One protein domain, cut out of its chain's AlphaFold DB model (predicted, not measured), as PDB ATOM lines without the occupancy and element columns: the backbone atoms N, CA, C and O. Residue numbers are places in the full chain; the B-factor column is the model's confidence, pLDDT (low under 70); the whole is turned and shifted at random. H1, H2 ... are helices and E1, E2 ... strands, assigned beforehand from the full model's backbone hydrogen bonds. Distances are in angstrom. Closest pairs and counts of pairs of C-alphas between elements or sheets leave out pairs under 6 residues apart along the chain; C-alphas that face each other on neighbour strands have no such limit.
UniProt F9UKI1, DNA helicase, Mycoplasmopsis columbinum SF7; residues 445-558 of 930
ATOM      1  N   LEU A 445     -16.061 -54.305 119.198       93.88
ATOM      2  CA  LEU A 445     -15.759 -55.670 118.783       93.88
ATOM      3  C   LEU A 445     -17.038 -56.375 118.333       93.88
ATOM      4  O   LEU A 445     -17.962 -56.558 119.124       93.88
ATOM      5  N   THR A 446     -17.067 -56.820 117.082       94.38
ATOM      6  CA  THR A 446     -18.167 -57.628 116.546       94.38
ATOM      7  C   THR A 446     -17.886 -59.116 116.753       94.38
ATOM      8  O   THR A 446     -16.846 -59.630 116.336       94.38
ATOM      9  N   LEU A 447     -18.825 -59.826 117.375       93.25
ATOM     10  CA  LEU A 447     -18.759 -61.264 117.630       93.25
ATOM     11  C   LEU A 447     -19.944 -61.974 116.974       93.25
ATOM     12  O   LEU A 447     -21.064 -61.469 116.975       93.25
ATOM     13  N   LYS A 448     -19.707 -63.181 116.453       91.25
ATOM     14  CA  LYS A 448     -20.763 -64.070 115.960       91.25
ATOM     15  C   LYS A 448     -20.987 -65.176 116.990       91.25
ATOM     16  O   LYS A 448     -20.119 -66.031 117.153       91.25
ATOM     17  N   ILE A 449     -22.125 -65.142 117.680       85.38
ATOM     18  CA  ILE A 449     -22.524 -66.113 118.708       85.38
ATOM     19  C   ILE A 449     -23.851 -66.734 118.277       85.38
ATOM     20  O   ILE A 449     -24.823 -66.012 118.071       85.38
ATOM     21  N   ASN A 450     -23.897 -68.064 118.135       82.12
ATOM     22  CA  ASN A 450     -25.094 -68.806 117.707       82.12
ATOM     23  C   ASN A 450     -25.745 -68.197 116.451       82.12
ATOM     24  O   ASN A 450     -26.929 -67.879 116.443       82.12
ATOM     25  N   GLU A 451     -24.927 -67.944 115.423       85.12
ATOM     26  CA  GLU A 451     -25.308 -67.307 114.148       85.12
ATOM     27  C   GLU A 451     -25.787 -65.848 114.224       85.12
ATOM     28  O   GLU A 451     -25.858 -65.184 113.189       85.12
ATOM     29  N   LYS A 452     -26.007 -65.303 115.424       88.31
ATOM     30  CA  LYS A 452     -26.330 -63.893 115.642       88.31
ATOM     31  C   LYS A 452     -25.057 -63.063 115.778       88.31
ATOM     32  O   LYS A 452     -24.096 -63.446 116.445       88.31
ATOM     33  N   GLU A 453     -25.065 -61.896 115.152       93.31
ATOM     34  CA  GLU A 453     -24.024 -60.889 115.335       93.31
ATOM     35  C   GLU A 453     -24.338 -60.040 116.571       93.31
ATOM     36  O   GLU A 453     -25.451 -59.523 116.705       93.31
ATOM     37  N   ILE A 454     -23.365 -59.898 117.466       93.44
ATOM     38  CA  ILE A 454     -23.416 -58.990 118.611       93.44
ATOM     39  C   ILE A 454     -22.224 -58.034 118.566       93.44
ATOM     40  O   ILE A 454     -21.167 -58.373 118.035       93.44
ATOM     41  N   VAL A 455     -22.379 -56.851 119.157       93.12
ATOM     42  CA  VAL A 455     -21.324 -55.833 119.221       93.12
ATOM     43  C   VAL A 455     -21.028 -55.489 120.674       93.12
ATOM     44  O   VAL A 455     -21.944 -55.164 121.427       93.12
ATOM     45  N   GLU A 456     -19.763 -55.552 121.078       92.06
ATOM     46  CA  GLU A 456     -19.283 -55.139 122.399       92.06
ATOM     47  C   GLU A 456     -18.478 -53.847 122.305       92.06
ATOM     48  O   GLU A 456     -17.560 -53.744 121.495       92.06
ATOM     49  N   ASN A 457     -18.777 -52.869 123.158       90.56
ATOM     50  CA  ASN A 457     -17.913 -51.704 123.319       90.56
ATOM     51  C   ASN A 457     -16.679 -52.087 124.156       90.56
ATOM     52  O   ASN A 457     -16.797 -52.491 125.318       90.56
ATOM     53  N   ILE A 458     -15.496 -51.945 123.566       91.88
ATOM     54  CA  ILE A 458     -14.205 -52.375 124.122       91.88
ATOM     55  C   ILE A 458     -13.295 -51.192 124.493       91.88
ATOM     56  O   ILE A 458     -12.127 -51.397 124.837       91.88
ATOM     57  N   SER A 459     -13.808 -49.954 124.479       89.31
ATOM     58  CA  SER A 459     -13.019 -48.747 124.763       89.31
ATOM     59  C   SER A 459     -12.436 -48.753 126.178       89.31
ATOM     60  O   SER A 459     -11.248 -48.494 126.349       89.31
ATOM     61  N   ASN A 460     -13.234 -49.123 127.186       86.69
ATOM     62  CA  ASN A 460     -12.777 -49.170 128.581       86.69
ATOM     63  C   ASN A 460     -11.715 -50.253 128.798       86.69
ATOM     64  O   ASN A 460     -10.760 -50.032 129.530       86.69
ATOM     65  N   ILE A 461     -11.848 -51.411 128.138       91.94
ATOM     66  CA  ILE A 461     -10.842 -52.483 128.209       91.94
ATOM     67  C   ILE A 461      -9.535 -52.000 127.575       91.94
ATOM     68  O   ILE A 461      -8.465 -52.196 128.143       91.94
ATOM     69  N   SER A 462      -9.635 -51.322 126.430       92.94
ATOM     70  CA  SER A 462      -8.487 -50.738 125.740       92.94
ATOM     71  C   SER A 462      -7.798 -49.678 126.608       92.94
ATOM     72  O   SER A 462      -6.581 -49.734 126.763       92.94
ATOM     73  N   GLY A 463      -8.560 -48.783 127.245       90.12
ATOM     74  CA  GLY A 463      -8.047 -47.780 128.184       90.12
ATOM     75  C   GLY A 463      -7.268 -48.391 129.352       90.12
ATOM     76  O   GLY A 463      -6.115 -48.035 129.561       90.12
ATOM     77  N   THR A 464      -7.836 -49.379 130.046       89.19
ATOM     78  CA  THR A 464      -7.135 -50.099 131.127       89.19
ATOM     79  C   THR A 464      -5.876 -50.809 130.614       89.19
ATOM     80  O   THR A 464      -4.824 -50.802 131.256       89.19
ATOM     81  N   SER A 465      -5.958 -51.406 129.422       92.19
ATOM     82  CA  SER A 465      -4.866 -52.204 128.867       92.19
ATOM     83  C   SER A 465      -3.616 -51.401 128.529       92.19
ATOM     84  O   SER A 465      -2.514 -51.929 128.667       92.19
ATOM     85  N   ILE A 466      -3.758 -50.129 128.135       90.75
ATOM     86  CA  ILE A 466      -2.599 -49.293 127.801       90.75
ATOM     87  C   ILE A 466      -1.773 -48.941 129.043       90.75
ATOM     88  O   ILE A 466      -0.544 -49.019 128.994       90.75
ATOM     89  N   THR A 467      -2.434 -48.646 130.167       87.56
ATOM     90  CA  THR A 467      -1.779 -48.317 131.439       87.56
ATOM     91  C   THR A 467      -1.062 -49.540 131.997       87.56
ATOM     92  O   THR A 467       0.130 -49.472 132.303       87.56
ATOM     93  N   LEU A 468      -1.738 -50.698 132.015       87.12
ATOM     94  CA  LEU A 468      -1.134 -51.959 132.454       87.12
ATOM     95  C   LEU A 468       0.035 -52.390 131.561       87.12
ATOM     96  O   LEU A 468       1.065 -52.834 132.072       87.12
ATOM     97  N   TYR A 469      -0.091 -52.241 130.238       89.69
ATOM     98  CA  TYR A 469       0.989 -52.565 129.309       89.69
ATOM     99  C   TYR A 469       2.253 -51.751 129.596       89.69
ATOM    100  O   TYR A 469       3.344 -52.317 129.703       89.69
ATOM    101  N   TYR A 470       2.099 -50.434 129.765       88.62
ATOM    102  CA  TYR A 470       3.216 -49.551 130.077       88.62
ATOM    103  C   TYR A 470       3.848 -49.896 131.433       88.62
ATOM    104  O   TYR A 470       5.063 -50.086 131.511       88.62
ATOM    105  N   ALA A 471       3.029 -50.074 132.475       85.50
ATOM    106  CA  ALA A 471       3.499 -50.398 133.820       85.50
ATOM    107  C   ALA A 471       4.301 -51.715 133.868       85.50
ATOM    108  O   ALA A 471       5.378 -51.766 134.465       85.50
ATOM    109  N   PHE A 472       3.844 -52.773 133.187       86.25
ATOM    110  CA  PHE A 472       4.549 -54.058 133.185       86.25
ATOM    111  C   PHE A 472       5.879 -54.049 132.420       86.25
ATOM    112  O   PHE A 472       6.768 -54.855 132.724       86.25
ATOM    113  N   LEU A 473       6.035 -53.171 131.429       86.38
ATOM    114  CA  LEU A 473       7.263 -53.069 130.637       86.38
ATOM    115  C   LEU A 473       8.239 -52.006 131.136       86.38
ATOM    116  O   LEU A 473       9.366 -51.967 130.649       86.38
ATOM    117  N   LYS A 474       7.841 -51.158 132.089       84.12
ATOM    118  CA  LYS A 474       8.660 -50.030 132.536       84.12
ATOM    119  C   LYS A 474       9.994 -50.469 133.155       84.12
ATOM    120  O   LYS A 474      11.043 -50.176 132.594       84.12
ATOM    121  N   ASN A 475       9.954 -51.177 134.281       82.81
ATOM    122  CA  ASN A 475      11.114 -51.799 134.923       82.81
ATOM    123  C   ASN A 475      10.644 -52.936 135.856       82.81
ATOM    124  O   ASN A 475       9.443 -53.175 136.015       82.81
ATOM    125  N   GLN A 476      11.583 -53.680 136.447       82.62
ATOM    126  CA  GLN A 476      11.259 -54.839 137.286       82.62
ATOM    127  C   GLN A 476      10.536 -54.457 138.588       82.62
ATOM    128  O   GLN A 476       9.648 -55.192 139.020       82.62
ATOM    129  N   GLU A 477      10.889 -53.328 139.201       82.88
ATOM    130  CA  GLU A 477      10.285 -52.858 140.449       82.88
ATOM    131  C   GLU A 477       8.829 -52.436 140.235       82.88
ATOM    132  O   GLU A 477       7.933 -52.991 140.873       82.88
ATOM    133  N   THR A 478       8.578 -51.558 139.259       80.94
ATOM    134  CA  THR A 478       7.233 -51.134 138.852       80.94
ATOM    135  C   THR A 478       6.377 -52.342 138.491       80.94
ATOM    136  O   THR A 478       5.272 -52.478 139.004       80.94
ATOM    137  N   ARG A 479       6.904 -53.287 137.696       84.50
ATOM    138  CA  ARG A 479       6.188 -54.523 137.345       84.50
ATOM    139  C   ARG A 479       5.778 -55.317 138.584       84.50
ATOM    140  O   ARG A 479       4.625 -55.733 138.683       84.50
ATOM    141  N   ASN A 480       6.701 -55.542 139.517       83.81
ATOM    142  CA  ASN A 480       6.419 -56.293 140.740       83.81
ATOM    143  C   ASN A 480       5.385 -55.575 141.615       83.81
ATOM    144  O   ASN A 480       4.495 -56.229 142.159       83.81
ATOM    145  N   GLN A 481       5.465 -54.247 141.714       82.00
ATOM    146  CA  GLN A 481       4.500 -53.449 142.459       82.00
ATOM    147  C   GLN A 481       3.112 -53.489 141.808       82.00
ATOM    148  O   GLN A 481       2.127 -53.717 142.506       82.00
ATOM    149  N   THR A 482       3.014 -53.371 140.479       81.56
ATOM    150  CA  THR A 482       1.746 -53.516 139.748       81.56
ATOM    151  C   THR A 482       1.155 -54.914 139.937       81.56
ATOM    152  O   THR A 482      -0.028 -55.038 140.242       81.56
ATOM    153  N   ILE A 483       1.964 -55.977 139.838       81.81
ATOM    154  CA  ILE A 483       1.512 -57.356 140.100       81.81
ATOM    155  C   ILE A 483       1.030 -57.506 141.546       81.81
ATOM    156  O   ILE A 483      -0.012 -58.114 141.780       81.81
ATOM    157  N   LYS A 484       1.755 -56.947 142.521       82.81
ATOM    158  CA  LYS A 484       1.355 -56.957 143.933       82.81
ATOM    159  C   LYS A 484       0.018 -56.244 144.129       82.81
ATOM    160  O   LYS A 484      -0.871 -56.826 144.740       82.81
ATOM    161  N   ASN A 485      -0.144 -55.048 143.567       77.12
ATOM    162  CA  ASN A 485      -1.382 -54.272 143.639       77.12
ATOM    163  C   ASN A 485      -2.561 -55.044 143.026       77.12
ATOM    164  O   ASN A 485      -3.609 -55.155 143.660       77.12
ATOM    165  N   LEU A 486      -2.374 -55.649 141.847       77.62
ATOM    166  CA  LEU A 486      -3.394 -56.475 141.194       77.62
ATOM    167  C   LEU A 486      -3.733 -57.729 142.008       77.62
ATOM    168  O   LEU A 486      -4.908 -58.017 142.207       77.62
ATOM    169  N   ASN A 487      -2.736 -58.446 142.536       75.56
ATOM    170  CA  ASN A 487      -2.961 -59.605 143.405       75.56
ATOM    171  C   ASN A 487      -3.741 -59.220 144.659       75.56
ATOM    172  O   ASN A 487      -4.715 -59.886 145.007       75.56
ATOM    173  N   THR A 488      -3.345 -58.138 145.333       75.31
ATOM    174  CA  THR A 488      -4.067 -57.620 146.497       75.31
ATOM    175  C   THR A 488      -5.505 -57.273 146.127       75.31
ATOM    176  O   THR A 488      -6.420 -57.692 146.831       75.31
ATOM    177  N   PHE A 489      -5.721 -56.586 145.005       71.19
ATOM    178  CA  PHE A 489      -7.057 -56.254 144.521       71.19
ATOM    179  C   PHE A 489      -7.903 -57.508 144.259       71.19
ATOM    180  O   PHE A 489      -9.007 -57.624 144.787       71.19
ATOM    181  N   PHE A 490      -7.368 -58.486 143.525       70.19
ATOM    182  CA  PHE A 490      -8.053 -59.746 143.246       70.19
ATOM    183  C   PHE A 490      -8.371 -60.509 144.539       70.19
ATOM    184  O   PHE A 490      -9.503 -60.942 144.733       70.19
ATOM    185  N   HIS A 491      -7.433 -60.614 145.482       67.44
ATOM    186  CA  HIS A 491      -7.703 -61.226 146.786       67.44
ATOM    187  C   HIS A 491      -8.816 -60.509 147.568       67.44
ATOM    188  O   HIS A 491      -9.657 -61.173 148.176       67.44
ATOM    189  N   LEU A 492      -8.838 -59.172 147.543       62.09
ATOM    190  CA  LEU A 492      -9.827 -58.350 148.247       62.09
ATOM    191  C   LEU A 492     -11.201 -58.325 147.574       62.09
ATOM    192  O   LEU A 492     -12.193 -58.104 148.267       62.09
ATOM    193  N   ALA A 493     -11.289 -58.608 146.272       59.47
ATOM    194  CA  ALA A 493     -12.540 -58.634 145.509       59.47
ATOM    195  C   ALA A 493     -13.544 -59.718 145.973       59.47
ATOM    196  O   ALA A 493     -14.595 -59.868 145.359       59.47
ATOM    197  N   LYS A 494     -13.253 -60.453 147.064       51.34
ATOM    198  CA  LYS A 494     -14.093 -61.505 147.662       51.34
ATOM    199  C   LYS A 494     -14.624 -62.466 146.597       51.34
ATOM    200  O   LYS A 494     -15.829 -62.584 146.395       51.34
ATOM    201  N   PHE A 495     -13.712 -63.172 145.927       51.78
ATOM    202  CA  PHE A 495     -14.087 -64.307 145.088       51.78
ATOM    203  C   PHE A 495     -14.909 -65.298 145.919       51.78
ATOM    204  O   PHE A 495     -14.374 -65.918 146.839       51.78
ATOM    205  N   ASP A 496     -16.183 -65.485 145.589       47.09
ATOM    206  CA  ASP A 496     -16.902 -66.668 146.044       47.09
ATOM    207  C   ASP A 496     -16.331 -67.874 145.286       47.09
ATOM    208  O   ASP A 496     -16.750 -68.199 144.177       47.09
ATOM    209  N   THR A 497     -15.283 -68.480 145.848       47.41
ATOM    210  CA  THR A 497     -14.643 -69.693 145.321       47.41
ATOM    211  C   THR A 497     -15.295 -70.967 145.855       47.41
ATOM    212  O   THR A 497     -14.664 -72.024 145.819       47.41
ATOM    213  N   SER A 498     -16.509 -70.890 146.409       45.47
ATOM    214  CA  SER A 498     -17.241 -72.084 146.837       45.47
ATOM    215  C   SER A 498     -17.542 -73.005 145.645       45.47
ATOM    216  O   SER A 498     -17.581 -72.568 144.492       45.47
ATOM    217  N   GLU A 499     -17.797 -74.296 145.905       38.62
ATOM    218  CA  GLU A 499     -18.144 -75.290 144.867       38.62
ATOM    219  C   GLU A 499     -19.332 -74.870 143.978       38.62
ATOM    220  O   GLU A 499     -19.488 -75.383 142.866       38.62
ATOM    221  N   LYS A 500     -20.146 -73.909 144.439       42.69
ATOM    222  CA  LYS A 500     -21.292 -73.356 143.716       42.69
ATOM    223  C   LYS A 500     -20.900 -72.449 142.536       42.69
ATOM    224  O   LYS A 500     -21.729 -72.276 141.650       42.69
ATOM    225  N   ASN A 501     -19.666 -71.923 142.460       52.84
ATOM    226  CA  ASN A 501     -19.250 -70.958 141.425       52.84
ATOM    227  C   ASN A 501     -17.968 -71.388 140.669       52.84
ATOM    228  O   ASN A 501     -16.938 -70.707 140.668       52.84
ATOM    229  N   LYS A 502     -18.028 -72.550 139.998       55.25
ATOM    230  CA  LYS A 502     -16.892 -73.198 139.297       55.25
ATOM    231  C   LYS A 502     -16.161 -72.291 138.291       55.25
ATOM    232  O   LYS A 502     -14.943 -72.400 138.146       55.25
ATOM    233  N   ASN A 503     -16.872 -71.368 137.639       58.19
ATOM    234  CA  ASN A 503     -16.288 -70.429 136.673       58.19
ATOM    235  C   ASN A 503     -15.332 -69.421 137.336       58.19
ATOM    236  O   ASN A 503     -14.295 -69.094 136.763       58.19
ATOM    237  N   MET A 504     -15.624 -68.978 138.564       61.38
ATOM    238  CA  MET A 504     -14.769 -68.040 139.303       61.38
ATOM    239  C   MET A 504     -13.488 -68.697 139.812       61.38
ATOM    240  O   MET A 504     -12.411 -68.108 139.724       61.38
ATOM    241  N   ALA A 505     -13.579 -69.944 140.282       61.84
ATOM    242  CA  ALA A 505     -12.404 -70.726 140.657       61.84
ATOM    243  C   ALA A 505     -11.458 -70.927 139.456       61.84
ATOM    244  O   ALA A 505     -10.244 -70.761 139.581       61.84
ATOM    245  N   PHE A 506     -12.015 -71.202 138.272       65.31
ATOM    246  CA  PHE A 506     -11.250 -71.328 137.031       65.31
ATOM    247  C   PHE A 506     -10.586 -70.010 136.599       65.31
ATOM    248  O   PHE A 506      -9.411 -70.007 136.226       65.31
ATOM    249  N   LEU A 507     -11.302 -68.883 136.690       67.44
ATOM    250  CA  LEU A 507     -10.740 -67.560 136.402       67.44
ATOM    251  C   LEU A 507      -9.582 -67.219 137.342       67.44
ATOM    252  O   LEU A 507      -8.548 -66.761 136.870       67.44
ATOM    253  N   LYS A 508      -9.703 -67.509 138.643       67.38
ATOM    254  CA  LYS A 508      -8.630 -67.272 139.619       67.38
ATOM    255  C   LYS A 508      -7.355 -68.053 139.287       67.38
ATOM    256  O   LYS A 508      -6.277 -67.470 139.251       67.38
ATOM    257  N   ILE A 509      -7.478 -69.341 138.960       70.00
ATOM    258  CA  ILE A 509      -6.332 -70.159 138.533       70.00
ATOM    259  C   ILE A 509      -5.684 -69.562 137.276       70.00
ATOM    260  O   ILE A 509      -4.460 -69.459 137.196       70.00
ATOM    261  N   LYS A 510      -6.491 -69.121 136.302       72.12
ATOM    262  CA  LYS A 510      -5.982 -68.453 135.096       72.12
ATOM    263  C   LYS A 510      -5.239 -67.153 135.406       72.12
ATOM    264  O   LYS A 510      -4.189 -66.924 134.809       72.12
ATOM    265  N   ILE A 511      -5.741 -66.326 136.325       73.00
ATOM    266  CA  ILE A 511      -5.065 -65.094 136.766       73.00
ATOM    267  C   ILE A 511      -3.684 -65.424 137.319       73.00
ATOM    268  O   ILE A 511      -2.697 -64.855 136.857       73.00
ATOM    269  N   ASP A 512      -3.610 -66.367 138.260       73.00
ATOM    270  CA  ASP A 512      -2.353 -66.738 138.909       73.00
ATOM    271  C   ASP A 512      -1.325 -67.228 137.879       73.00
ATOM    272  O   ASP A 512      -0.141 -66.900 137.970       73.00
ATOM    273  N   VAL A 513      -1.775 -67.971 136.862       77.31
ATOM    274  CA  VAL A 513      -0.933 -68.416 135.743       77.31
ATOM    275  C   VAL A 513      -0.453 -67.232 134.899       77.31
ATOM    276  O   VAL A 513       0.743 -67.137 134.626       77.31
ATOM    277  N   ILE A 514      -1.348 -66.315 134.511       76.81
ATOM    278  CA  ILE A 514      -1.004 -65.141 133.694       76.81
ATOM    279  C   ILE A 514      -0.022 -64.232 134.439       76.81
ATOM    280  O   ILE A 514       0.999 -63.846 133.872       76.81
ATOM    281  N   LEU A 515      -0.283 -63.920 135.711       76.62
ATOM    282  CA  LEU A 515       0.569 -63.039 136.511       76.62
ATOM    283  C   LEU A 515       1.944 -63.658 136.775       76.62
ATOM    284  O   LEU A 515       2.954 -62.972 136.613       76.62
ATOM    285  N   LYS A 516       2.014 -64.961 137.092       77.38
ATOM    286  CA  LYS A 516       3.298 -65.674 137.211       77.38
ATOM    287  C   LYS A 516       4.066 -65.669 135.897       77.38
ATOM    288  O   LYS A 516       5.282 -65.501 135.894       77.38
ATOM    289  N   GLU A 517       3.385 -65.836 134.769       76.56
ATOM    290  CA  GLU A 517       4.046 -65.808 133.470       76.56
ATOM    291  C   GLU A 517       4.602 -64.422 133.125       76.56
ATOM    292  O   GLU A 517       5.736 -64.336 132.653       76.56
ATOM    293  N   ILE A 518       3.851 -63.354 133.411       75.56
ATOM    294  CA  ILE A 518       4.319 -61.966 133.264       75.56
ATOM    295  C   ILE A 518       5.540 -61.719 134.161       75.56
ATOM    296  O   ILE A 518       6.507 -61.090 133.726       75.56
ATOM    297  N   GLN A 519       5.531 -62.259 135.382       74.69
ATOM    298  CA  GLN A 519       6.642 -62.149 136.327       74.69
ATOM    299  C   GLN A 519       7.907 -62.884 135.844       74.69
ATOM    300  O   GLN A 519       9.005 -62.349 135.974       74.69
ATOM    301  N   ILE A 520       7.759 -64.090 135.279       71.19
ATOM    302  CA  ILE A 520       8.878 -64.980 134.919       71.19
ATOM    303  C   ILE A 520       9.432 -64.683 133.521       71.19
ATOM    304  O   ILE A 520      10.642 -64.568 133.348       71.19
ATOM    305  N   LYS A 521       8.571 -64.617 132.500       63.84
ATOM    306  CA  LYS A 521       9.004 -64.649 131.092       63.84
ATOM    307  C   LYS A 521       9.283 -63.270 130.503       63.84
ATOM    308  O   LYS A 521       9.872 -63.205 129.434       63.84
ATOM    309  N   GLN A 522       8.800 -62.195 131.133       63.62
ATOM    310  CA  GLN A 522       8.815 -60.817 130.607       63.62
ATOM    311  C   GLN A 522       8.159 -60.637 129.217       63.62
ATOM    312  O   GLN A 522       8.176 -59.544 128.659       63.62
ATOM    313  N   ILE A 523       7.546 -61.687 128.659       60.66
ATOM    314  CA  ILE A 523       6.840 -61.664 127.378       60.66
ATOM    315  C   ILE A 523       5.364 -61.403 127.656       60.66
ATOM    316  O   ILE A 523       4.654 -62.242 128.215       60.66
ATOM    317  N   LEU A 524       4.900 -60.243 127.214       72.88
ATOM    318  CA  LEU A 524       3.530 -59.784 127.365       72.88
ATOM    319  C   LEU A 524       2.812 -59.856 126.022       72.88
ATOM    320  O   LEU A 524       2.897 -58.945 125.205       72.88
ATOM    321  N   LYS A 525       2.113 -60.971 125.797       84.69
ATOM    322  CA  LYS A 525       1.269 -61.124 124.612       84.69
ATOM    323  C   LYS A 525       0.068 -60.168 124.703       84.69
ATOM    324  O   LYS A 525      -0.567 -60.149 125.765       84.69
ATOM    325  N   PRO A 526      -0.275 -59.433 123.627       87.69
ATOM    326  CA  PRO A 526      -1.404 -58.503 123.606       87.69
ATOM    327  C   PRO A 526      -2.701 -59.106 124.150       87.69
ATOM    328  O   PRO A 526      -3.428 -58.456 124.901       87.69
ATOM    329  N   GLU A 527      -2.940 -60.384 123.850       89.81
ATOM    330  CA  GLU A 527      -4.156 -61.081 124.240       89.81
ATOM    331  C   GLU A 527      -4.283 -61.299 125.739       89.81
ATOM    332  O   GLU A 527      -5.372 -61.177 126.298       89.81
ATOM    333  N   LYS A 528      -3.160 -61.539 126.418       87.12
ATOM    334  CA  LYS A 528      -3.148 -61.736 127.869       87.12
ATOM    335  C   LYS A 528      -3.425 -60.441 128.613       87.12
ATOM    336  O   LYS A 528      -4.117 -60.464 129.624       87.12
ATOM    337  N   ILE A 529      -2.917 -59.318 128.110       88.75
ATOM    338  CA  ILE A 529      -3.137 -58.003 128.724       88.75
ATOM    339  C   ILE A 529      -4.576 -57.560 128.522       88.75
ATOM    340  O   ILE A 529      -5.205 -57.107 129.472       88.75
ATOM    341  N   LEU A 530      -5.116 -57.722 127.312       93.19
ATOM    342  CA  LEU A 530      -6.514 -57.404 127.034       93.19
ATOM    343  C   LEU A 530      -7.455 -58.272 127.877       93.19
ATOM    344  O   LEU A 530      -8.399 -57.742 128.461       93.19
ATOM    345  N   PHE A 531      -7.171 -59.571 128.010       90.56
ATOM    346  CA  PHE A 531      -7.921 -60.463 128.897       90.56
ATOM    347  C   PHE A 531      -7.835 -60.027 130.368       90.56
ATOM    348  O   PHE A 531      -8.864 -59.895 131.030       90.56
ATOM    349  N   LEU A 532      -6.629 -59.739 130.871       86.38
ATOM    350  CA  LEU A 532      -6.420 -59.272 132.245       86.38
ATOM    351  C   LEU A 532      -7.133 -57.938 132.507       86.38
ATOM    352  O   LEU A 532      -7.728 -57.764 133.565       86.38
ATOM    353  N   SER A 533      -7.124 -57.030 131.531       89.94
ATOM    354  CA  SER A 533      -7.798 -55.728 131.600       89.94
ATOM    355  C   SER A 533      -9.318 -55.875 131.614       89.94
ATOM    356  O   SER A 533      -9.998 -55.206 132.387       89.94
ATOM    357  N   ASN A 534      -9.863 -56.778 130.790       91.00
ATOM    358  CA  ASN A 534     -11.292 -57.087 130.777       91.00
ATOM    359  C   ASN A 534     -11.731 -57.669 132.125       91.00
ATOM    360  O   ASN A 534     -12.712 -57.221 132.708       91.00
ATOM    361  N   LEU A 535     -10.948 -58.601 132.670       84.06
ATOM    362  CA  LEU A 535     -11.206 -59.200 133.972       84.06
ATOM    363  C   LEU A 535     -11.098 -58.194 135.123       84.06
ATOM    364  O   LEU A 535     -11.956 -58.183 136.003       84.06
ATOM    365  N   TYR A 536     -10.075 -57.339 135.109       80.00
ATOM    366  CA  TYR A 536      -9.911 -56.263 136.083       80.00
ATOM    367  C   TYR A 536     -11.132 -55.338 136.095       80.00
ATOM    368  O   TYR A 536     -11.740 -55.144 137.148       80.00
ATOM    369  N   ASN A 537     -11.564 -54.872 134.917       83.56
ATOM    370  CA  ASN A 537     -12.767 -54.055 134.777       83.56
ATOM    371  C   ASN A 537     -14.017 -54.806 135.274       83.56
ATOM    372  O   ASN A 537     -14.796 -54.256 136.048       83.56
ATOM    373  N   SER A 538     -14.178 -56.083 134.910       82.25
ATOM    374  CA  SER A 538     -15.289 -56.924 135.376       82.25
ATOM    375  C   SER A 538     -15.345 -57.073 136.898       82.25
ATOM    376  O   SER A 538     -16.438 -57.104 137.461       82.25
ATOM    377  N   LEU A 539     -14.201 -57.156 137.579       76.06
ATOM    378  CA  LEU A 539     -14.143 -57.289 139.036       76.06
ATOM    379  C   LEU A 539     -14.404 -55.962 139.753       76.06
ATOM    380  O   LEU A 539     -15.127 -55.959 140.746       76.06
ATOM    381  N   ILE A 540     -13.885 -54.843 139.234       74.44
ATOM    382  CA  ILE A 540     -14.225 -53.503 139.743       74.44
ATOM    383  C   ILE A 540     -15.728 -53.264 139.643       74.44
ATOM    384  O   ILE A 540     -16.359 -52.815 140.600       74.44
ATOM    385  N   ASP A 541     -16.304 -53.597 138.490       74.12
ATOM    386  CA  ASP A 541     -17.716 -53.366 138.227       74.12
ATOM    387  C   ASP A 541     -18.613 -54.437 138.865       74.12
ATOM    388  O   ASP A 541     -19.831 -54.257 138.893       74.12
ATOM    389  N   ASN A 542     -18.057 -55.532 139.399       76.88
ATOM    390  CA  ASN A 542     -18.790 -56.735 139.821       76.88
ATOM    391  C   ASN A 542     -19.749 -57.258 138.725       76.88
ATOM    392  O   ASN A 542     -20.890 -57.650 138.990       76.88
ATOM    393  N   LEU A 543     -19.300 -57.214 137.469       82.00
ATOM    394  CA  LEU A 543     -20.095 -57.512 136.281       82.00
ATOM    395  C   LEU A 543     -19.298 -58.378 135.293       82.00
ATOM    396  O   LEU A 543     -18.357 -57.932 134.636       82.00
ATOM    397  N   MET A 544     -19.727 -59.626 135.140       83.00
ATOM    398  CA  MET A 544     -19.020 -60.682 134.407       83.00
ATOM    399  C   MET A 544     -19.444 -60.818 132.942       83.00
ATOM    400  O   MET A 544     -18.970 -61.713 132.238       83.00
ATOM    401  N   VAL A 545     -20.323 -59.934 132.470       88.25
ATOM    402  CA  VAL A 545     -20.925 -59.994 131.131       88.25
ATOM    403  C   VAL A 545     -19.854 -60.049 130.037       88.25
ATOM    404  O   VAL A 545     -19.816 -61.004 129.261       88.25
ATOM    405  N   LYS A 546     -18.931 -59.078 129.995       89.94
ATOM    406  CA  LYS A 546     -17.935 -58.970 128.911       89.94
ATOM    407  C   LYS A 546     -16.866 -60.053 128.955       89.94
ATOM    408  O   LYS A 546     -16.519 -60.591 127.909       89.94
ATOM    409  N   ILE A 547     -16.354 -60.396 130.139       87.19
ATOM    410  CA  ILE A 547     -15.331 -61.442 130.284       87.19
ATOM    411  C   ILE A 547     -15.865 -62.839 129.941       87.19
ATOM    412  O   ILE A 547     -15.102 -63.689 129.495       87.19
ATOM    413  N   THR A 548     -17.173 -63.065 130.093       84.88
ATOM    414  CA  THR A 548     -17.816 -64.322 129.679       84.88
ATOM    415  C   THR A 548     -18.195 -64.305 128.195       84.88
ATOM    416  O   THR A 548     -18.067 -65.320 127.517       84.88
ATOM    417  N   THR A 549     -18.638 -63.154 127.677       88.06
ATOM    418  CA  THR A 549     -19.101 -63.008 126.285       88.06
ATOM    419  C   THR A 549     -17.952 -62.991 125.279       88.06
ATOM    420  O   THR A 549     -18.086 -63.558 124.199       88.06
ATOM    421  N   ILE A 550     -16.828 -62.338 125.602       91.56
ATOM    422  CA  ILE A 550     -15.667 -62.221 124.711       91.56
ATOM    423  C   ILE A 550     -14.763 -63.445 124.917       91.56
ATOM    424  O   ILE A 550     -14.142 -63.568 125.974       91.56
ATOM    425  N   PRO A 551     -14.614 -64.340 123.922       87.12
ATOM    426  CA  PRO A 551     -13.719 -65.483 124.048       87.12
ATOM    427  C   PRO A 551     -12.255 -65.054 124.210       87.12
ATOM    428  O   PRO A 551     -11.824 -64.029 123.682       87.12
ATOM    429  N   GLU A 552     -11.447 -65.869 124.887       82.56
ATOM    430  CA  GLU A 552     -10.027 -65.573 125.134       82.56
ATOM    431  C   GLU A 552      -9.256 -65.289 123.831       82.56
ATOM    432  O   GLU A 552      -8.559 -64.283 123.724       82.56
ATOM    433  N   ASN A 553      -9.482 -66.084 122.780       86.88
ATOM    434  CA  ASN A 553      -8.857 -65.902 121.464       86.88
ATOM    435  C   ASN A 553      -9.357 -64.674 120.674       86.88
ATOM    436  O   ASN A 553      -8.854 -64.410 119.583       86.88
ATOM    437  N   LYS A 554     -10.356 -63.943 121.186       92.81
ATOM    438  CA  LYS A 554     -10.872 -62.694 120.605       92.81
ATOM    439  C   LYS A 554     -10.346 -61.443 121.302       92.81
ATOM    440  O   LYS A 554     -10.650 -60.339 120.861       92.81
ATOM    441  N   HIS A 555      -9.521 -61.588 122.336       93.88
ATOM    442  CA  HIS A 555      -8.840 -60.472 122.984       93.88
ATOM    443  C   HIS A 555      -7.642 -59.989 122.150       93.88
ATOM    444  O   HIS A 555      -6.532 -59.978 122.639       93.88
ATOM    445  N   ASN A 556      -7.801 -59.630 120.875       92.69
ATOM    446  CA  ASN A 556      -6.664 -59.382 119.969       92.69
ATOM    447  C   ASN A 556      -6.783 -58.107 119.115       92.69
ATOM    448  O   ASN A 556      -6.081 -57.959 118.117       92.69
ATOM    449  N   TRP A 557      -7.644 -57.163 119.505       94.44
ATOM    450  CA  TRP A 557      -7.905 -55.932 118.742       94.44
ATOM    451  C   TRP A 557      -6.794 -54.866 118.847       94.44
ATOM    452  O   TRP A 557      -6.769 -53.912 118.065       94.44
ATOM    453  N   ILE A 558      -5.837 -55.027 119.770       94.12
ATOM    454  CA  ILE A 558      -4.608 -54.222 119.821       94.12
ATOM    455  C   ILE A 558      -3.425 -55.121 119.462       94.12
ATOM    456  O   ILE A 558      -3.079 -56.034 120.201       94.12
TER     457      ILE A 558
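Overview. This is residues 445 to 558 of the 930 residues of the protein "DNA helicase" of Mycoplasmopsis columbinum SF7 (UniProt F9UKI1). Helices H1 and H2 make a V, H3 runs beside H2, and H4 crosses H1 in the middle of the domain, with little H5 packed on H4. The hairpin of E1 and E2 lies at one end of the longest axis, away from the V's corner. The printed part has 114 residues, in the order E1, E2, H1, H2, H3, H4, H5; its sheet, E1 - E2, is antiparallel and its class is mostly helix. It is compact, with a radius of gyration of the C-alphas of 14.4 A and spans of 46 by 35 by 22 A.

Arrangement. Start at E1, residues 445 to 449, and E2, residues 452 to 457, an antiparallel hairpin at 150 degrees; N 447 and O 454 are within hydrogen-bond range at 2.8 A. Go on to H1, residues 459 to 474, and H2, residues 476 to 492, which touch in a helical hairpin, with residues 468 to 473 and 478 to 482 alone; their closest C-alphas, Phe 472 and Arg 479, are 4.5 A apart, at a steep tilt of 45 degrees, opposite ways. H3, residues 502 to 521, forms a helical hairpin with H2 at a shallow tilt of 11 degrees, opposite ways; it touches H2 with residues 515 to 519 alone, and the closest C-alphas, Ile 483 and Leu 515, are 6.8 A apart. Next comes H4, residues 526 to 541, which touches H1 at a steep tilt of 62 degrees, the closest C-alphas, Ile 461 and Asn 534, being 5.3 A apart. H4 is close to H3 but not clearly touching, with the C-alphas of Ile 514 and Lys 528 7.1 A apart. H5, residues 545 to 549, touches H4, closest at the C-alphas of Asn 534 and Ile 547, 6.0 A; H5 and H1 are apart. In H2, H3, H4 and H5 every O i to N i+4 pair is within hydrogen-bond range; in H1 11 of 12 are.

Along the chain. Find C-alpha 445 at (-15.759, -55.670, 118.783), where E1 begins; E2 spans 16.7 A. H1 runs 23.1 A from C-alpha 459 at (-13.019, -48.747, 124.763), H2 24.0 A, H3 28.5 A and H4 22.5 A; H5 ends at C-alpha 549, (-19.101, -63.008, 126.285).

Size, cuts and confidence. The C-alphas of Glu 451 and Glu 477 are the two farthest apart, 46.6 A. The printed part has no cut, and no link is long. Look for pLDDT under 70 at residues 491 to 508 and 521 to 523 of this model.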